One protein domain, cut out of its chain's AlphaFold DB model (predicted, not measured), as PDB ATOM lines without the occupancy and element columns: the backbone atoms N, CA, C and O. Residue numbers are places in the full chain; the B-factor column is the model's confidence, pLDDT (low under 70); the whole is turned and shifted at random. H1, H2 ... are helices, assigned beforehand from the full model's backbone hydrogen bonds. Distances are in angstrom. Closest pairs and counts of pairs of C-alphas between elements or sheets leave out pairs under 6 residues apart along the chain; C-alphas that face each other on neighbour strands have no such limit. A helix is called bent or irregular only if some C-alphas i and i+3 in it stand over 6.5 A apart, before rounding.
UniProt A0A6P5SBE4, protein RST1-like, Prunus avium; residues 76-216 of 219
ATOM      1  N   GLY A  76     -24.508   0.490   2.752       92.88
ATOM      2  CA  GLY A  76     -24.010  -0.798   3.240       92.88
ATOM      3  C   GLY A  76     -22.506  -0.990   3.020       92.88
ATOM      4  O   GLY A  76     -21.823  -1.485   3.910       92.88
ATOM      5  N   SER A  77     -21.956  -0.547   1.885       93.94
ATOM      6  CA  SER A  77     -20.508  -0.604   1.622       93.94
ATOM      7  C   SER A  77     -19.703   0.207   2.636       93.94
ATOM      8  O   SER A  77     -18.685  -0.266   3.139       93.94
ATOM      9  N   VAL A  78     -20.190   1.397   2.991       95.12
ATOM     10  CA  VAL A  78     -19.550   2.258   3.981       95.12
ATOM     11  C   VAL A  78     -19.617   1.609   5.358       95.12
ATOM     12  O   VAL A  78     -18.585   1.496   6.016       95.12
ATOM     13  N   LYS A  79     -20.785   1.105   5.775       95.50
ATOM     14  CA  LYS A  79     -20.943   0.393   7.055       95.50
ATOM     15  C   LYS A  79     -19.979  -0.790   7.183       95.50
ATOM     16  O   LYS A  79     -19.287  -0.907   8.192       95.50
ATOM     17  N   ARG A  80     -19.871  -1.613   6.134       96.19
ATOM     18  CA  ARG A  80     -18.921  -2.737   6.077       96.19
ATOM     19  C   ARG A  80     -17.474  -2.273   6.214       96.19
ATOM     20  O   ARG A  80     -16.743  -2.851   7.008       96.19
ATOM     21  N   GLN A  81     -17.080  -1.206   5.517       95.69
ATOM     22  CA  GLN A  81     -15.722  -0.672   5.632       95.69
ATOM     23  C   GLN A  81     -15.429  -0.141   7.041       95.69
ATOM     24  O   GLN A  81     -14.354  -0.384   7.571       95.69
ATOM     25  N   TRP A  82     -16.379   0.546   7.681       97.00
ATOM     26  CA  TRP A  82     -16.216   0.994   9.070       97.00
ATOM     27  C   TRP A  82     -16.045  -0.173  10.051       97.00
ATOM     28  O   TRP A  82     -15.257  -0.053  10.985       97.00
ATOM     29  N   LEU A  83     -16.736  -1.294   9.823       97.06
ATOM     30  CA  LEU A  83     -16.563  -2.513  10.616       97.06
ATOM     31  C   LEU A  83     -15.157  -3.114  10.431       97.06
ATOM     32  O   LEU A  83     -14.499  -3.445  11.415       97.06
ATOM     33  N   VAL A  84     -14.691  -3.221   9.179       96.88
ATOM     34  CA  VAL A  84     -13.346  -3.726   8.843       96.88
ATOM     35  C   VAL A  84     -12.268  -2.842   9.470       96.88
ATOM     36  O   VAL A  84     -11.427  -3.347  10.213       96.88
ATOM     37  N   ASP A  85     -12.349  -1.527   9.257       96.56
ATOM     38  CA  ASP A  85     -11.376  -0.566   9.781       96.56
ATOM     39  C   ASP A  85     -11.298  -0.618  11.314       96.56
ATOM     40  O   ASP A  85     -10.210  -0.527  11.877       96.56
ATOM     41  N   ALA A  86     -12.431  -0.786  12.009       97.00
ATOM     42  CA  ALA A  86     -12.445  -0.885  13.470       97.00
ATOM     43  C   ALA A  86     -11.649  -2.101  13.972       97.00
ATOM     44  O   ALA A  86     -10.863  -1.985  14.915       97.00
ATOM     45  N   VAL A  87     -11.795  -3.256  13.314       96.56
ATOM     46  CA  VAL A  87     -11.045  -4.469  13.678       96.56
ATOM     47  C   VAL A  87      -9.564  -4.325  13.331       96.56
ATOM     48  O   VAL A  87      -8.711  -4.689  14.143       96.56
ATOM     49  N   GLU A  88      -9.239  -3.756  12.171       95.69
ATOM     50  CA  GLU A  88      -7.850  -3.495  11.773       95.69
ATOM     51  C   GLU A  88      -7.150  -2.521  12.724       95.69
ATOM     52  O   GLU A  88      -6.013  -2.766  13.130       95.69
ATOM     53  N   ILE A  89      -7.838  -1.458  13.144       95.62
ATOM     54  CA  ILE A  89      -7.303  -0.523  14.133       95.62
ATOM     55  C   ILE A  89      -7.118  -1.231  15.478       95.62
ATOM     56  O   ILE A  89      -6.053  -1.090  16.073       95.62
ATOM     57  N   SER A  90      -8.068  -2.063  15.928       95.12
ATOM     58  CA  SER A  90      -7.924  -2.811  17.193       95.12
ATOM     59  C   SER A  90      -6.646  -3.662  17.238       95.12
ATOM     60  O   SER A  90      -5.983  -3.739  18.272       95.12
ATOM     61  N   ARG A  91      -6.244  -4.239  16.094       93.69
ATOM     62  CA  ARG A  91      -5.033  -5.063  15.974       93.69
ATOM     63  C   ARG A  91      -3.764  -4.304  16.323       93.69
ATOM     64  O   ARG A  91      -2.839  -4.928  16.836       93.69
ATOM     65  N   VAL A  92      -3.719  -3.002  16.050       92.56
ATOM     66  CA  VAL A  92      -2.506  -2.178  16.179       92.56
ATOM     67  C   VAL A  92      -2.624  -1.033  17.182       92.56
ATOM     68  O   VAL A  92      -1.646  -0.349  17.470       92.56
ATOM     69  N   SER A  93      -3.817  -0.823  17.730       93.81
ATOM     70  CA  SER A  93      -4.120   0.267  18.648       93.81
ATOM     71  C   SER A  93      -3.396   0.103  19.984       93.81
ATOM     72  O   SER A  93      -3.301  -1.005  20.512       93.81
ATOM     73  N   SER A  94      -2.910   1.203  20.553       94.00
ATOM     74  CA  SER A  94      -2.459   1.245  21.947       94.00
ATOM     75  C   SER A  94      -3.623   1.210  22.940       94.00
ATOM     76  O   SER A  94      -3.394   0.882  24.095       94.00
ATOM     77  N   TYR A  95      -4.848   1.468  22.475       94.75
ATOM     78  CA  TYR A  95      -6.086   1.475  23.257       94.75
ATOM     79  C   TYR A  95      -7.121   0.509  22.650       94.75
ATOM     80  O   TYR A  95      -8.139   0.938  22.096       94.75
ATOM     81  N   PRO A  96      -6.853  -0.811  22.654       95.25
ATOM     82  CA  PRO A  96      -7.720  -1.788  22.005       95.25
ATOM     83  C   PRO A  96      -9.151  -1.779  22.556       95.25
ATOM     84  O   PRO A  96     -10.069  -2.064  21.785       95.25
ATOM     85  N   SER A  97      -9.372  -1.411  23.829       95.31
ATOM     86  CA  SER A  97     -10.727  -1.270  24.383       95.31
ATOM     87  C   SER A  97     -11.578  -0.304  23.559       95.31
ATOM     88  O   SER A  97     -12.698  -0.647  23.191       95.31
ATOM     89  N   MET A  98     -11.022   0.844  23.165       94.94
ATOM     90  CA  MET A  98     -11.718   1.890  22.414       94.94
ATOM     91  C   MET A  98     -12.186   1.398  21.042       94.94
ATOM     92  O   MET A  98     -13.341   1.591  20.653       94.94
ATOM     93  N   ALA A  99     -11.301   0.720  20.309       95.88
ATOM     94  CA  ALA A  99     -11.631   0.146  19.010       95.88
ATOM     95  C   ALA A  99     -12.680  -0.977  19.127       95.88
ATOM     96  O   ALA A  99     -13.588  -1.067  18.296       95.88
ATOM     97  N   LEU A 100     -12.585  -1.811  20.169       96.75
ATOM     98  CA  LEU A 100     -13.510  -2.921  20.409       96.75
ATOM     99  C   LEU A 100     -14.886  -2.453  20.898       96.75
ATOM    100  O   LEU A 100     -15.899  -2.991  20.458       96.75
ATOM    101  N   GLN A 101     -14.947  -1.418  21.736       95.25
ATOM    102  CA  GLN A 101     -16.198  -0.772  22.144       95.25
ATOM    103  C   GLN A 101     -16.924  -0.207  20.924       95.25
ATOM    104  O   GLN A 101     -18.122  -0.421  20.746       95.25
ATOM    105  N   PHE A 102     -16.196   0.465  20.031       95.56
ATOM    106  CA  PHE A 102     -16.774   0.968  18.793       95.56
ATOM    107  C   PHE A 102     -17.248  -0.161  17.867       95.56
ATOM    108  O   PHE A 102     -18.348  -0.082  17.323       95.56
ATOM    109  N   LEU A 103     -16.472  -1.242  17.731       95.94
ATOM    110  CA  LEU A 103     -16.897  -2.446  17.010       95.94
ATOM    111  C   LEU A 103     -18.194  -3.032  17.597       95.94
ATOM    112  O   LEU A 103     -19.103  -3.406  16.848       95.94
ATOM    113  N   GLY A 104     -18.301  -3.072  18.925       94.50
ATOM    114  CA  GLY A 104     -19.508  -3.469  19.643       94.50
ATOM    115  C   GLY A 104     -20.696  -2.549  19.347       94.50
ATOM    116  O   GLY A 104     -21.784  -3.039  19.061       94.50
ATOM    117  N   LEU A 105     -20.492  -1.229  19.302       93.88
ATOM    118  CA  LEU A 105     -21.545  -0.271  18.943       93.88
ATOM    119  C   LEU A 105     -22.040  -0.474  17.507       93.88
ATOM    120  O   LEU A 105     -23.251  -0.478  17.278       93.88
ATOM    121  N   LEU A 106     -21.132  -0.656  16.541       94.19
ATOM    122  CA  LEU A 106     -21.499  -0.902  15.142       94.19
ATOM    123  C   LEU A 106     -22.268  -2.217  14.993       94.19
ATOM    124  O   LEU A 106     -23.324  -2.257  14.362       94.19
ATOM    125  N   SER A 107     -21.748  -3.289  15.593       93.25
ATOM    126  CA  SER A 107     -22.378  -4.607  15.533       93.25
ATOM    127  C   SER A 107     -23.720  -4.636  16.249       93.25
ATOM    128  O   SER A 107     -24.696  -5.107  15.671       93.25
ATOM    129  N   GLY A 108     -23.824  -4.044  17.437       91.38
ATOM    130  CA  GLY A 108     -25.089  -3.853  18.141       91.38
ATOM    131  C   GLY A 108     -26.100  -3.107  17.274       91.38
ATOM    132  O   GLY A 108     -27.173  -3.641  17.002       91.38
ATOM    133  N   SER A 109     -25.708  -1.948  16.735       89.69
ATOM    134  CA  SER A 109     -26.587  -1.058  15.960       89.69
ATOM    135  C   SER A 109     -27.090  -1.639  14.642       89.69
ATOM    136  O   SER A 109     -28.090  -1.154  14.115       89.69
ATOM    137  N   TRP A 110     -26.400  -2.626  14.069       91.00
ATOM    138  CA  TRP A 110     -26.736  -3.190  12.756       91.00
ATOM    139  C   TRP A 110     -27.077  -4.685  12.784       91.00
ATOM    140  O   TRP A 110     -27.430  -5.236  11.741       91.00
ATOM    141  N   SER A 111     -26.971  -5.346  13.942       86.75
ATOM    142  CA  SER A 111     -27.406  -6.738  14.141       86.75
ATOM    143  C   SER A 111     -28.935  -6.844  14.180       86.75
ATOM    144  O   SER A 111     -29.634  -5.873  13.947       86.75
ATOM    145  N   LYS A 112     -29.516  -8.007  14.489       77.94
ATOM    146  CA  LYS A 112     -30.978  -8.119  14.664       77.94
ATOM    147  C   LYS A 112     -31.473  -7.611  16.030       77.94
ATOM    148  O   LYS A 112     -32.677  -7.461  16.213       77.94
ATOM    149  N   TYR A 113     -30.570  -7.310  16.968       67.94
ATOM    150  CA  TYR A 113     -30.874  -6.976  18.372       67.94
ATOM    151  C   TYR A 113     -30.889  -5.449  18.672       67.94
ATOM    152  O   TYR A 113     -30.896  -5.035  19.830       67.94
ATOM    153  N   ILE A 114     -30.934  -4.619  17.618       62.53
ATOM    154  CA  ILE A 114     -30.496  -3.204  17.522       62.53
ATOM    155  C   ILE A 114     -30.706  -2.280  18.740       62.53
ATOM    156  O   ILE A 114     -29.726  -1.664  19.147       62.53
ATOM    157  N   PRO A 115     -31.900  -2.082  19.334       52.12
ATOM    158  CA  PRO A 115     -32.063  -0.972  20.283       52.12
ATOM    159  C   PRO A 115     -31.720  -1.300  21.744       52.12
ATOM    160  O   PRO A 115     -31.716  -0.390  22.565       52.12
ATOM    161  N   LEU A 116     -31.492  -2.570  22.102       51.66
ATOM    162  CA  LEU A 116     -31.449  -2.981  23.516       51.66
ATOM    163  C   LEU A 116     -30.045  -2.983  24.146       51.66
ATOM    164  O   LEU A 116     -29.951  -3.049  25.366       51.66
ATOM    165  N   LEU A 117     -28.974  -2.900  23.348       55.12
ATOM    166  CA  LEU A 117     -27.607  -3.225  23.799       55.12
ATOM    167  C   LEU A 117     -26.671  -2.009  23.928       55.12
ATOM    168  O   LEU A 117     -25.489  -2.168  24.204       55.12
ATOM    169  N   ILE A 118     -27.170  -0.781  23.742       63.38
ATOM    170  CA  ILE A 118     -26.364   0.452  23.845       63.38
ATOM    171  C   ILE A 118     -26.671   1.146  25.177       63.38
ATOM    172  O   ILE A 118     -27.288   2.210  25.210       63.38
ATOM    173  N   LEU A 119     -26.306   0.503  26.287       68.31
ATOM    174  CA  LEU A 119     -26.488   1.061  27.634       68.31
ATOM    175  C   LEU A 119     -25.190   1.694  28.145       68.31
ATOM    176  O   LEU A 119     -25.187   2.857  28.547       68.31
ATOM    177  N   ASP A 120     -24.082   0.957  28.059       86.19
ATOM    178  CA  ASP A 120     -22.768   1.372  28.544       86.19
ATOM    179  C   ASP A 120     -21.624   0.624  27.830       86.19
ATOM    180  O   ASP A 120     -21.845  -0.301  27.044       86.19
ATOM    181  N   GLN A 121     -20.396   1.065  28.105       89.62
ATOM    182  CA  GLN A 121     -19.155   0.590  27.488       89.62
ATOM    183  C   GLN A 121     -18.903  -0.911  27.682       89.62
ATOM    184  O   GLN A 121     -18.509  -1.595  26.732       89.62
ATOM    185  N   ASP A 122     -19.136  -1.425  28.887       90.50
ATOM    186  CA  ASP A 122     -18.800  -2.802  29.252       90.50
ATOM    187  C   ASP A 122     -19.871  -3.774  28.762       90.50
ATOM    188  O   ASP A 122     -19.551  -4.874  28.300       90.50
ATOM    189  N   THR A 123     -21.138  -3.355  28.791       90.44
ATOM    190  CA  THR A 123     -22.247  -4.121  28.205       90.44
ATOM    191  C   THR A 123     -22.030  -4.321  26.706       90.44
ATOM    192  O   THR A 123     -22.084  -5.451  26.224       90.44
ATOM    193  N   VAL A 124     -21.652  -3.264  25.977       91.56
ATOM    194  CA  VAL A 124     -21.378  -3.359  24.534       91.56
ATOM    195  C   VAL A 124     -20.244  -4.336  24.209       91.56
ATOM    196  O   VAL A 124     -20.321  -5.066  23.218       91.56
ATOM    197  N   LEU A 125     -19.200  -4.385  25.039       94.00
ATOM    198  CA  LEU A 125     -18.131  -5.373  24.900       94.00
ATOM    199  C   LEU A 125     -18.614  -6.785  25.253       94.00
ATOM    200  O   LEU A 125     -18.322  -7.734  24.529       94.00
ATOM    201  N   SER A 126     -19.376  -6.933  26.334       93.25
ATOM    202  CA  SER A 126     -19.904  -8.226  26.785       93.25
ATOM    203  C   SER A 126     -20.840  -8.868  25.760       93.25
ATOM    204  O   SER A 126     -20.824 -10.088  25.594       93.25
ATOM    205  N   ASP A 127     -21.605  -8.048  25.039       92.25
ATOM    206  CA  ASP A 127     -22.547  -8.484  24.010       92.25
ATOM    207  C   ASP A 127     -21.893  -8.715  22.640       92.25
ATOM    208  O   ASP A 127     -22.503  -9.349  21.773       92.25
ATOM    209  N   LEU A 128     -20.646  -8.266  22.442       94.25
ATOM    210  CA  LEU A 128     -19.914  -8.379  21.177       94.25
ATOM    211  C   LEU A 128     -19.932  -9.793  20.557       94.25
ATOM    212  O   LEU A 128     -20.164  -9.890  19.348       94.25
ATOM    213  N   PRO A 129     -19.752 -10.901  21.315       95.12
ATOM    214  CA  PRO A 129     -19.841 -12.250  20.755       95.12
ATOM    215  C   PRO A 129     -21.183 -12.535  20.074       95.12
ATOM    216  O   PRO A 129     -21.228 -13.202  19.039       95.12
ATOM    217  N   VAL A 130     -22.273 -12.006  20.637       93.44
ATOM    218  CA  VAL A 130     -23.639 -12.205  20.144       93.44
ATOM    219  C   VAL A 130     -23.943 -11.236  19.005       93.44
ATOM    220  O   VAL A 130     -24.424 -11.658  17.951       93.44
ATOM    221  N   THR A 131     -23.652  -9.947  19.184       93.62
ATOM    222  CA  THR A 131     -23.998  -8.906  18.206       93.62
ATOM    223  C   THR A 131     -23.198  -9.044  16.922       93.62
ATOM    224  O   THR A 131     -23.784  -8.998  15.839       93.62
ATOM    225  N   LEU A 132     -21.886  -9.278  17.012       95.19
ATOM    226  CA  LEU A 132     -21.035  -9.429  15.835       95.19
ATOM    227  C   LEU A 132     -21.342 -10.728  15.087       95.19
ATOM    228  O   LEU A 132     -21.442 -10.706  13.862       95.19
ATOM    229  N   SER A 133     -21.555 -11.839  15.798       94.75
ATOM    230  CA  SER A 133     -21.964 -13.102  15.169       94.75
ATOM    231  C   SER A 133     -23.322 -12.967  14.476       94.75
ATOM    232  O   SER A 133     -23.459 -13.309  13.298       94.75
ATOM    233  N   SER A 134     -24.304 -12.348  15.142       93.56
ATOM    234  CA  SER A 134     -25.602 -12.057  14.528       93.56
ATOM    235  C   SER A 134     -25.468 -11.176  13.286       93.56
ATOM    236  O   SER A 134     -26.171 -11.438  12.310       93.56
ATOM    237  N   LEU A 135     -24.607 -10.155  13.314       94.19
ATOM    238  CA  LEU A 135     -24.373  -9.271  12.175       94.19
ATOM    239  C   LEU A 135     -23.776 -10.038  10.988       94.19
ATOM    240  O   LEU A 135     -24.304  -9.975   9.882       94.19
ATOM    241  N   LEU A 136     -22.691 -10.779  11.225       94.81
ATOM    242  CA  LEU A 136     -21.940 -11.477  10.178       94.81
ATOM    243  C   LEU A 136     -22.682 -12.695   9.610       94.81
ATOM    244  O   LEU A 136     -22.402 -13.104   8.485       94.81
ATOM    245  N   SER A 137     -23.649 -13.244  10.351       92.44
ATOM    246  CA  SER A 137     -24.540 -14.301   9.856       92.44
ATOM    247  C   SER A 137     -25.546 -13.815   8.804       92.44
ATOM    248  O   SER A 137     -26.125 -14.622   8.074       92.44
ATOM    249  N   ASP A 138     -25.786 -12.503   8.719       91.56
ATOM    250  CA  ASP A 138     -26.701 -11.935   7.740       91.56
ATOM    251  C   ASP A 138     -26.037 -11.877   6.357       91.56
ATOM    252  O   ASP A 138     -24.961 -11.310   6.177       91.56
ATOM    253  N   SER A 139     -26.703 -12.436   5.344       89.62
ATOM    254  CA  SER A 139     -26.193 -12.484   3.964       89.62
ATOM    255  C   SER A 139     -25.847 -11.111   3.366       89.62
ATOM    256  O   SER A 139     -24.983 -11.021   2.491       89.62
ATOM    257  N   SER A 140     -26.455 -10.026   3.858       89.75
ATOM    258  CA  SER A 140     -26.115  -8.653   3.463       89.75
ATOM    259  C   SER A 140     -24.708  -8.223   3.908       89.75
ATOM    260  O   SER A 140     -24.188  -7.225   3.402       89.75
ATOM    261  N   TRP A 141     -24.063  -8.993   4.786       91.88
ATOM    262  CA  TRP A 141     -22.676  -8.845   5.235       91.88
ATOM    263  C   TRP A 141     -21.728  -9.878   4.604       91.88
ATOM    264  O   TRP A 141     -20.585 -10.020   5.043       91.88
ATOM    265  N   GLY A 142     -22.171 -10.575   3.550       82.50
ATOM    266  CA  GLY A 142     -21.388 -11.593   2.847       82.50
ATOM    267  C   GLY A 142     -19.977 -11.127   2.467       82.50
ATOM    268  O   GLY A 142     -19.776  -9.993   2.028       82.50
ATOM    269  N   GLY A 143     -18.991 -12.002   2.680       86.75
ATOM    270  CA  GLY A 143     -17.566 -11.746   2.437       86.75
ATOM    271  C   GLY A 143     -16.862 -10.911   3.515       86.75
ATOM    272  O   GLY A 143     -15.655 -11.029   3.674       86.75
ATOM    273  N   VAL A 144     -17.578 -10.120   4.324       94.62
ATOM    274  CA  VAL A 144     -16.954  -9.288   5.376       94.62
ATOM    275  C   VAL A 144     -16.343 -10.144   6.480       94.62
ATOM    276  O   VAL A 144     -15.266  -9.826   6.984       94.62
ATOM    277  N   ALA A 145     -17.000 -11.253   6.833       93.62
ATOM    278  CA  ALA A 145     -16.514 -12.180   7.851       93.62
ATOM    279  C   ALA A 145     -15.121 -12.748   7.514       93.62
ATOM    280  O   ALA A 145     -14.303 -12.927   8.413       93.62
ATOM    281  N   GLU A 146     -14.814 -12.946   6.228       92.12
ATOM    282  CA  GLU A 146     -13.518 -13.459   5.763       92.12
ATOM    283  C   GLU A 146     -12.360 -12.484   6.034       92.12
ATOM    284  O   GLU A 146     -11.220 -12.916   6.179       92.12
ATOM    285  N   PHE A 147     -12.642 -11.183   6.168       93.06
ATOM    286  CA  PHE A 147     -11.653 -10.163   6.541       93.06
ATOM    287  C   PHE A 147     -11.665  -9.872   8.043       93.06
ATOM    288  O   PHE A 147     -10.613  -9.766   8.680       93.06
ATOM    289  N   VAL A 148     -12.863  -9.756   8.620       96.19
ATOM    290  CA  VAL A 148     -13.053  -9.380  10.023       96.19
ATOM    291  C   VAL A 148     -12.560 -10.477  10.957       96.19
ATOM    292  O   VAL A 148     -11.818 -10.175  11.887       96.19
ATOM    293  N   VAL A 149     -12.917 -11.744  10.725       96.56
ATOM    294  CA  VAL A 149     -12.624 -12.818  11.687       96.56
ATOM    295  C   VAL A 149     -11.120 -13.106  11.811       96.56
ATOM    296  O   VAL A 149     -10.634 -13.187  12.941       96.56
ATOM    297  N   PRO A 150     -10.325 -13.195  10.723       96.00
ATOM    298  CA  PRO A 150      -8.877 -13.356  10.850       96.00
ATOM    299  C   PRO A 150      -8.192 -12.172  11.539       96.00
ATOM    300  O   PRO A 150      -7.263 -12.384  12.322       96.00
ATOM    301  N   SER A 151      -8.648 -10.946  11.267       96.25
ATOM    302  CA  SER A 151      -8.127  -9.739  11.914       96.25
ATOM    303  C   SER A 151      -8.491  -9.693  13.396       96.25
ATOM    304  O   SER A 151      -7.637  -9.378  14.224       96.25
ATOM    305  N   LEU A 152      -9.719 -10.090  13.742       97.19
ATOM    306  CA  LEU A 152     -10.185 -10.196  15.118       97.19
ATOM    307  C   LEU A 152      -9.354 -11.223  15.888       97.19
ATOM    308  O   LEU A 152      -8.819 -10.892  16.940       97.19
ATOM    309  N   PHE A 153      -9.149 -12.416  15.321       97.44
ATOM    310  CA  PHE A 153      -8.310 -13.449  15.926       97.44
ATOM    311  C   PHE A 153      -6.887 -12.951  16.188       97.44
ATOM    312  O   PHE A 153      -6.348 -13.142  17.273       97.44
ATOM    313  N   ALA A 154      -6.284 -12.254  15.226       96.44
ATOM    314  CA  ALA A 154      -4.933 -11.745  15.410       96.44
ATOM    315  C   ALA A 154      -4.869 -10.574  16.420       96.44
ATOM    316  O   ALA A 154      -3.828 -10.354  17.037       96.44
ATOM    317  N   SER A 155      -5.971  -9.841  16.623       96.56
ATOM    318  CA  SER A 155      -6.135  -8.906  17.748       96.56
ATOM    319  C   SER A 155      -6.238  -9.663  19.084       96.56
ATOM    320  O   SER A 155      -5.557  -9.314  20.047       96.56
ATOM    321  N   THR A 156      -6.991 -10.771  19.125       97.44
ATOM    322  CA  THR A 156      -7.093 -11.665  20.293       97.44
ATOM    323  C   THR A 156      -5.738 -12.237  20.688       97.44
ATOM    324  O   THR A 156      -5.416 -12.246  21.870       97.44
ATOM    325  N   GLU A 157      -4.910 -12.664  19.732       95.75
ATOM    326  CA  GLU A 157      -3.552 -13.151  20.009       95.75
ATOM    327  C   GLU A 157      -2.681 -12.076  20.666       95.75
ATOM    328  O   GLU A 157      -1.959 -12.361  21.622       95.75
ATOM    329  N   ARG A 158      -2.772 -10.831  20.185       95.06
ATOM    330  CA  ARG A 158      -2.044  -9.702  20.771       95.06
ATOM    331  C   ARG A 158      -2.507  -9.428  22.202       95.06
ATOM    332  O   ARG A 158      -1.664  -9.308  23.087       95.06
ATOM    333  N   ILE A 159      -3.819  -9.382  22.439       95.62
ATOM    334  CA  ILE A 159      -4.392  -9.171  23.778       95.62
ATOM    335  C   ILE A 159      -4.036 -10.331  24.715       95.62
ATOM    336  O   ILE A 159      -3.659 -10.091  25.855       95.62
ATOM    337  N   TYR A 160      -4.078 -11.577  24.236       95.31
ATOM    338  CA  TYR A 160      -3.688 -12.765  24.999       95.31
ATOM    339  C   TYR A 160      -2.229 -12.703  25.452       95.31
ATOM    340  O   TYR A 160      -1.941 -12.863  26.639       95.31
ATOM    341  N   ASN A 161      -1.314 -12.411  24.524       93.06
ATOM    342  CA  ASN A 161       0.102 -12.267  24.846       93.06
ATOM    343  C   ASN A 161       0.312 -11.153  25.878       93.06
ATOM    344  O   ASN A 161       1.014 -11.361  26.863       93.06
ATOM    345  N   TRP A 162      -0.330 -10.000  25.696       92.88
ATOM    346  CA  TRP A 162      -0.222  -8.870  26.618       92.88
ATOM    347  C   TRP A 162      -0.771  -9.204  28.012       92.88
ATOM    348  O   TRP A 162      -0.085  -8.973  29.006       92.88
ATOM    349  N   ALA A 163      -1.945  -9.836  28.093       93.12
ATOM    350  CA  ALA A 163      -2.555 -10.251  29.354       93.12
ATOM    351  C   ALA A 163      -1.678 -11.252  30.127       93.12
ATOM    352  O   ALA A 163      -1.561 -11.147  31.349       93.12
ATOM    353  N   ILE A 164      -1.004 -12.182  29.434       91.38
ATOM    354  CA  ILE A 164      -0.041 -13.096  30.067       91.38
ATOM    355  C   ILE A 164       1.147 -12.334  30.661       91.38
ATOM    356  O   ILE A 164       1.537 -12.626  31.790       91.38
ATOM    357  N   HIS A 165       1.720 -11.375  29.930       88.31
ATOM    358  CA  HIS A 165       2.875 -10.612  30.422       88.31
ATOM    359  C   HIS A 165       2.503  -9.764  31.641       88.31
ATOM    360  O   HIS A 165       3.245  -9.759  32.623       88.31
ATOM    361  N   ILE A 166       1.316  -9.138  31.634       88.50
ATOM    362  CA  ILE A 166       0.783  -8.448  32.818       88.50
ATOM    363  C   ILE A 166       0.674  -9.417  33.997       88.50
ATOM    364  O   ILE A 166       1.159  -9.113  35.083       88.50
ATOM    365  N   ALA A 167       0.065 -10.589  33.792       87.44
ATOM    366  CA  ALA A 167      -0.135 -11.569  34.857       87.44
ATOM    367  C   ALA A 167       1.185 -12.115  35.433       87.44
ATOM    368  O   ALA A 167       1.231 -12.506  36.599       87.44
ATOM    369  N   ARG A 168       2.255 -12.139  34.630       87.00
ATOM    370  CA  ARG A 168       3.597 -12.586  35.033       87.00
ATOM    371  C   ARG A 168       4.495 -11.470  35.568       87.00
ATOM    372  O   ARG A 168       5.583 -11.774  36.045       87.00
ATOM    373  N   CYS A 169       4.053 -10.211  35.518       81.12
ATOM    374  CA  CYS A 169       4.886  -9.040  35.810       81.12
ATOM    375  C   CYS A 169       6.189  -9.017  34.982       81.12
ATOM    376  O   CYS A 169       7.249  -8.664  35.498       81.12
ATOM    377  N   GLU A 170       6.112  -9.421  33.713       81.44
ATOM    378  CA  GLU A 170       7.240  -9.432  32.775       81.44
ATOM    379  C   GLU A 170       7.219  -8.176  31.892       81.44
ATOM    380  O   GLU A 170       6.151  -7.668  31.536       81.44
ATOM    381  N   ASP A 171       8.402  -7.680  31.516       73.81
ATOM    382  CA  ASP A 171       8.509  -6.604  30.530       73.81
ATOM    383  C   ASP A 171       8.009  -7.085  29.162       73.81
ATOM    384  O   ASP A 171       8.257  -8.220  28.746       73.81
ATOM    385  N   LEU A 172       7.297  -6.209  28.447       73.50
ATOM    386  CA  LEU A 172       6.772  -6.535  27.125       73.50
ATOM    387  C   LEU A 172       7.933  -6.708  26.124       73.50
ATOM    388  O   LEU A 172       8.843  -5.872  26.115       73.50
ATOM    389  N   PRO A 173       7.905  -7.735  25.255       74.19
ATOM    390  CA  PRO A 173       8.926  -7.924  24.234       74.19
ATOM    391  C   PRO A 173       9.092  -6.674  23.347       74.19
ATOM    392  O   PRO A 173       8.088  -6.041  23.007       74.19
ATOM    393  N   PRO A 174      10.325  -6.314  22.927       69.44
ATOM    394  CA  PRO A 174      10.579  -5.099  22.141       69.44
ATOM    395  C   PRO A 174       9.859  -5.055  20.784       69.44
ATOM    396  O   PRO A 174       9.658  -3.983  20.219       69.44
ATOM    397  N   ASP A 175       9.518  -6.220  20.239       73.25
ATOM    398  CA  ASP A 175       8.847  -6.422  18.955       73.25
ATOM    399  C   ASP A 175       7.314  -6.368  19.054       73.25
ATOM    400  O   ASP A 175       6.622  -6.308  18.033       73.25
ATOM    401  N   MET A 176       6.764  -6.349  20.269       75.12
ATOM    402  CA  MET A 176       5.327  -6.294  20.473       75.12
ATOM    403  C   MET A 176       4.825  -4.850  20.422       75.12
ATOM    404  O   MET A 176       5.302  -3.972  21.138       75.12
ATOM    405  N   GLN A 177       3.807  -4.600  19.593       77.62
ATOM    406  CA  GLN A 177       3.176  -3.283  19.546       77.62
ATOM    407  C   GLN A 177       2.567  -2.927  20.910       77.62
ATOM    408  O   GLN A 177       1.682  -3.658  21.381       77.62
ATOM    409  N   PRO A 178       2.984  -1.804  21.519       84.50
ATOM    410  CA  PRO A 178       2.635  -1.492  22.894       84.50
ATOM    411  C   PRO A 178       1.136  -1.218  23.028       84.50
ATOM    412  O   PRO A 178       0.550  -0.466  22.245       84.50
ATOM    413  N   ILE A 179       0.532  -1.854  24.029       92.38
ATOM    414  CA  ILE A 179      -0.763  -1.470  24.593       92.38
ATOM    415  C   ILE A 179      -0.457  -0.539  25.769       92.38
ATOM    416  O   ILE A 179       0.489  -0.797  26.522       92.38
ATOM    417  N   ASP A 180      -1.189   0.568  25.873       92.06
ATOM    418  CA  ASP A 180      -0.968   1.548  26.932       92.06
ATOM    419  C   ASP A 180      -1.223   0.922  28.312       92.06
ATOM    420  O   ASP A 180      -2.028   0.006  28.467       92.06
ATOM    421  N   LYS A 181      -0.521   1.405  29.338       90.69
ATOM    422  CA  LYS A 181      -0.652   0.867  30.695       90.69
ATOM    423  C   LYS A 181      -2.016   1.174  31.313       90.69
ATOM    424  O   LYS A 181      -2.405   0.457  32.236       90.69
ATOM    425  N   SER A 182      -2.727   2.204  30.840       91.25
ATOM    426  CA  SER A 182      -4.092   2.497  31.299       91.25
ATOM    427  C   SER A 182      -5.064   1.342  31.029       91.25
ATOM    428  O   SER A 182      -5.975   1.112  31.820       91.25
ATOM    429  N   GLU A 183      -4.799   0.533  30.001       93.81
ATOM    430  CA  GLU A 183      -5.603  -0.635  29.625       93.81
ATOM    431  C   GLU A 183      -5.399  -1.839  30.558       93.81
ATOM    432  O   GLU A 183      -6.184  -2.784  30.524       93.81
ATOM    433  N   ASN A 184      -4.368  -1.851  31.414       93.06
ATOM    434  CA  ASN A 184      -4.005  -3.037  32.205       93.06
ATOM    435  C   ASN A 184      -5.159  -3.573  33.072       93.06
ATOM    436  O   ASN A 184      -5.271  -4.784  33.260       93.06
ATOM    437  N   SER A 185      -6.024  -2.692  33.585       92.62
ATOM    438  CA  SER A 185      -7.212  -3.076  34.364       92.62
ATOM    439  C   SER A 185      -8.235  -3.867  33.538       92.62
ATOM    440  O   SER A 185      -8.957  -4.700  34.084       92.62
ATOM    441  N   MET A 186      -8.260  -3.648  32.224       93.00
ATOM    442  CA  MET A 186      -9.191  -4.248  31.272       93.00
ATOM    443  C   MET A 186      -8.675  -5.557  30.670       93.00
ATOM    444  O   MET A 186      -9.430  -6.254  29.993       93.00
ATOM    445  N   ALA A 187      -7.420  -5.937  30.926       93.75
ATOM    446  CA  ALA A 187      -6.750  -7.019  30.209       93.75
ATOM    447  C   ALA A 187      -7.498  -8.358  30.239       93.75
ATOM    448  O   ALA A 187      -7.728  -8.972  29.195       93.75
ATOM    449  N   VAL A 188      -7.916  -8.793  31.430       94.75
ATOM    450  CA  VAL A 188      -8.644 -10.059  31.614       94.75
ATOM    451  C   VAL A 188     -10.014 -10.003  30.938       94.75
ATOM    452  O   VAL A 188     -10.405 -10.938  30.239       94.75
ATOM    453  N   PHE A 189     -10.729  -8.889  31.102       95.81
ATOM    454  CA  PHE A 189     -12.057  -8.712  30.525       95.81
ATOM    455  C   PHE A 189     -12.015  -8.689  28.991       95.81
ATOM    456  O   PHE A 189     -12.750  -9.445  28.350       95.81
ATOM    457  N   LEU A 190     -11.104  -7.910  28.398       96.38
ATOM    458  CA  LEU A 190     -10.917  -7.856  26.948       96.38
ATOM    459  C   LEU A 190     -10.510  -9.214  26.382       96.38
ATOM    460  O   LEU A 190     -11.057  -9.625  25.361       96.38
ATOM    461  N   LEU A 191      -9.599  -9.939  27.044       97.00
ATOM    462  CA  LEU A 191      -9.215 -11.283  26.613       97.00
ATOM    463  C   LEU A 191     -10.428 -12.220  26.580       97.00
ATOM    464  O   LEU A 191     -10.638 -12.914  25.584       97.00
ATOM    465  N   ARG A 192     -11.249 -12.214  27.636       97.06
ATOM    466  CA  ARG A 192     -12.447 -13.054  27.717       97.06
ATOM    467  C   ARG A 192     -13.458 -12.718  26.626       97.06
ATOM    468  O   ARG A 192     -13.925 -13.621  25.934       97.06
ATOM    469  N   VAL A 193     -13.765 -11.435  26.436       96.69
ATOM    470  CA  VAL A 193     -14.675 -10.966  25.380       96.69
ATOM    471  C   VAL A 193     -14.166 -11.383  24.001       96.69
ATOM    472  O   VAL A 193     -14.905 -11.966  23.204       96.69
ATOM    473  N   MET A 194     -12.887 -11.139  23.725       97.69
ATOM    474  CA  MET A 194     -12.269 -11.431  22.435       97.69
ATOM    475  C   MET A 194     -12.205 -12.928  22.141       97.69
ATOM    476  O   MET A 194     -12.477 -13.344  21.012       97.69
ATOM    477  N   HIS A 195     -11.900 -13.744  23.153       97.94
ATOM    478  CA  HIS A 195     -11.929 -15.200  23.045       97.94
ATOM    479  C   HIS A 195     -13.340 -15.705  22.734       97.94
ATOM    480  O   HIS A 195     -13.528 -16.365  21.712       97.94
ATOM    481  N   CYS A 196     -14.343 -15.314  23.528       97.44
ATOM    482  CA  CYS A 196     -15.745 -15.680  23.301       97.44
ATOM    483  C   CYS A 196     -16.243 -15.253  21.911       97.44
ATOM    484  O   CYS A 196     -16.955 -16.007  21.241       97.44
ATOM    485  N   THR A 197     -15.844 -14.062  21.455       97.56
ATOM    486  CA  THR A 197     -16.200 -13.554  20.124       97.56
ATOM    487  C   THR A 197     -15.580 -14.422  19.028       97.56
ATOM    488  O   THR A 197     -16.290 -14.865  18.126       97.56
ATOM    489  N   CYS A 198     -14.290 -14.757  19.131       97.75
ATOM    490  CA  CYS A 198     -13.637 -15.666  18.185       97.75
ATOM    491  C   CYS A 198     -14.236 -17.078  18.212       97.75
ATOM    492  O   CYS A 198     -14.377 -17.692  17.159       97.75
ATOM    493  N   VAL A 199     -14.631 -17.591  19.383       97.50
ATOM    494  CA  VAL A 199     -15.280 -18.909  19.509       97.50
ATOM    495  C   VAL A 199     -16.628 -18.917  18.788       97.50
ATOM    496  O   VAL A 199     -16.942 -19.876  18.084       97.50
ATOM    497  N   SER A 200     -17.390 -17.829  18.906       96.56
ATOM    498  CA  SER A 200     -18.691 -17.649  18.243       96.56
ATOM    499  C   SER A 200     -18.579 -17.494  16.721       96.56
ATOM    500  O   SER A 200     -19.578 -17.605  16.014       96.56
ATOM    501  N   LEU A 201     -17.367 -17.242  16.218       96.56
ATOM    502  CA  LEU A 201     -17.037 -17.031  14.806       96.56
ATOM    503  C   LEU A 201     -16.043 -18.080  14.276       96.56
ATOM    504  O   LEU A 201     -15.479 -17.913  13.193       96.56
ATOM    505  N   LYS A 202     -15.806 -19.166  15.023       95.56
ATOM    506  CA  LYS A 202     -14.740 -20.140  14.740       95.56
ATOM    507  C   LYS A 202     -14.845 -20.788  13.359       95.56
ATOM    508  O   LYS A 202     -13.822 -21.162  12.797       95.56
ATOM    509  N   ASP A 203     -16.051 -20.887  12.807       94.56
ATOM    510  CA  ASP A 203     -16.302 -21.540  11.520       94.56
ATOM    511  C   ASP A 203     -15.699 -20.752  10.339       94.56
ATOM    512  O   ASP A 203     -15.467 -21.318   9.274       94.56
ATOM    513  N   TYR A 204     -15.362 -19.473  10.546       94.56
ATOM    514  CA  TYR A 204     -14.623 -18.646   9.585       94.56
ATOM    515  C   TYR A 204     -13.094 -18.756   9.733       94.56
ATOM    516  O   TYR A 204     -12.350 -18.144   8.966       94.56
ATOM    517  N   LEU A 205     -12.596 -19.503  10.725       95.50
ATOM    518  CA  LEU A 205     -11.166 -19.696  10.961       95.50
ATOM    519  C   LEU A 205     -10.681 -21.042  10.393       95.50
ATOM    520  O   LEU A 205     -11.375 -22.051  10.524       95.50
ATOM    521  N   PRO A 206      -9.450 -21.111   9.853       95.75
ATOM    522  CA  PRO A 206      -8.794 -22.378   9.550       95.75
ATOM    523  C   PRO A 206      -8.618 -23.227  10.814       95.75
ATOM    524  O   PRO A 206      -8.423 -22.689  11.907       95.75
ATOM    525  N   LEU A 207      -8.578 -24.552  10.649       96.25
ATOM    526  CA  LEU A 207      -8.453 -25.511  11.755       96.25
ATOM    527  C   LEU A 207      -7.277 -25.204  12.698       96.25
ATOM    528  O   LEU A 207      -7.430 -25.276  13.913       96.25
ATOM    529  N   GLU A 208      -6.124 -24.806  12.160       96.31
ATOM    530  CA  GLU A 208      -4.948 -24.426  12.956       96.31
ATOM    531  C   GLU A 208      -5.257 -23.290  13.948       96.31
ATOM    532  O   GLU A 208      -4.922 -23.374  15.130       96.31
ATOM    533  N   LYS A 209      -5.966 -22.250  13.490       96.00
ATOM    534  CA  LYS A 209      -6.363 -21.118  14.337       96.00
ATOM    535  C   LYS A 209      -7.444 -21.516  15.338       96.00
ATOM    536  O   LYS A 209      -7.409 -21.042  16.470       96.00
ATOM    537  N   GLN A 210      -8.354 -22.420  14.967       96.75
ATOM    538  CA  GLN A 210      -9.345 -22.966  15.901       96.75
ATOM    539  C   GLN A 210      -8.681 -23.754  17.042       96.75
ATOM    540  O   GLN A 210      -9.047 -23.577  18.202       96.75
ATOM    541  N   LEU A 211      -7.670 -24.578  16.738       95.62
ATOM    542  CA  LEU A 211      -6.897 -25.304  17.751       95.62
ATOM    543  C   LEU A 211      -6.135 -24.342  18.666       95.62
ATOM    544  O   LEU A 211      -6.143 -24.508  19.885       95.62
ATOM    545  N   LYS A 212      -5.515 -23.302  18.097       96.12
ATOM    546  CA  LYS A 212      -4.835 -22.269  18.884       96.12
ATOM    547  C   LYS A 212      -5.803 -21.533  19.813       96.12
ATOM    548  O   LYS A 212      -5.481 -21.358  20.983       96.12
ATOM    549  N   LEU A 213      -6.992 -21.173  19.322       95.88
ATOM    550  CA  LEU A 213      -8.051 -20.551  20.121       95.88
ATOM    551  C   LEU A 213      -8.498 -21.445  21.288       95.88
ATOM    552  O   LEU A 213      -8.671 -20.958  22.404       95.88
ATOM    553  N   ALA A 214      -8.661 -22.747  21.045       94.38
ATOM    554  CA  ALA A 214      -9.062 -23.711  22.069       94.38
ATOM    555  C   ALA A 214      -8.002 -23.891  23.172       94.38
ATOM    556  O   ALA A 214      -8.349 -24.201  24.308       94.38
ATOM    557  N   ASN A 215      -6.726 -23.672  22.844       93.94
ATOM    558  CA  ASN A 215      -5.603 -23.800  23.775       93.94
ATOM    559  C   ASN A 215      -5.285 -22.508  24.550       93.94
ATOM    560  O   ASN A 215      -4.422 -22.528  25.428       93.94
ATOM    561  N   MET A 216      -5.940 -21.382  24.242       94.69
ATOM    562  CA  MET A 216      -5.757 -20.144  25.004       94.69
ATOM    563  C   MET A 216      -6.336 -20.299  26.412       94.69
ATOM    564  O   MET A 216      -7.524 -20.560  26.585       94.69
TER     565      MET A 216
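This is residues 76 to 216 of the 219 residues of the protein "protein RST1-like" of Prunus avium (UniProt A0A6P5SBE4). The longest helix, H4, runs through a five-helix bundle in which H4 and H2 are sandwiched between H1 on one side and the two kinked helices H3 and H5 on the other. The short H6 lies outside this bundle at one side, and the long link of residues 169 to 180 loops at one end. The printed part has 141 residues with six named helices, H1 to H6 in that order, and no named strand; its class is all helix. It is compact, with a radius of gyration of the C-alphas of 14.6 A, and spans 44 by 35 by 23 A.

H4, residues 144 to 168, is 36.2 A long and runs from C-alpha 144 at (-16.954, -9.288, 5.376) to C-alpha 168 at (3.597, -12.586, 35.033). It is neither bent nor irregular, but only just: C-alphas 147 and 150 are 6.0 A apart. H1, residues 76 to 92, measures 25.1 A and begins at (-24.010, -0.798, 3.240); H2, residues 96 to 110, measures 21.2 A. H3, residues 121 to 136, measures 21.3 A and is irregular, with C-alphas 126 and 129 7.2 A apart and a kink of 54 degrees near residue 128. H5, residues 181 to 200, measures 28.7 A and is irregular, with C-alphas 185 and 188 7.6 A apart and a kink of 58 degrees near residue 188. H6, residues 207 to 214, ends at C-alpha 214 at (-9.062, -23.711, 22.069).

H5 is the hub, touching four helices. H4 and H5 form a helical hairpin at a steep tilt of 44 degrees, with Ala 163 and Ala 187 the closest C-alphas at 5.4 A. H4 touches H1 at a shallow tilt of 23 degrees, the same way, closest at the C-alphas of Arg 91 and Ser 155, 4.4 A. H1 and H2 form a helical hairpin at a shallow tilt of 20 degrees, where H1 touches with residues 83 to 90 alone; the C-alphas of Ser 90 and Pro 96 are closest, 4.9 A. H2 touches H3 at a steep tilt of 53 degrees, closest at the C-alphas of Ser 107 and Leu 132, 5.0 A. H3 touches H5 at a shallow tilt of 28 degrees, closest at the C-alphas of Pro 129 and Thr 197, 3.9 A. H5 and H6 only just touch, with 3 pairs of C-alphas within 8 A, the closest those of His 195 and Leu 213, 7.2 A. H1 is apart from H3, H5 and H6. Every O i to N i+4 pair is within hydrogen-bond range in H2 and H6, against 12 of 13 in H1, 9 of 12 in H3, 20 of 21 in H4 and 12 of 16 in H5.

The two C-alphas farthest apart, Ser 140 and Cys 169, are 44.8 A apart. The printed part has no cut. The link from H4 to H5 is long, with 12 residues. Mean pLDDT of the printed part is 91.0; residues 113 to 119 and 174 are under 70.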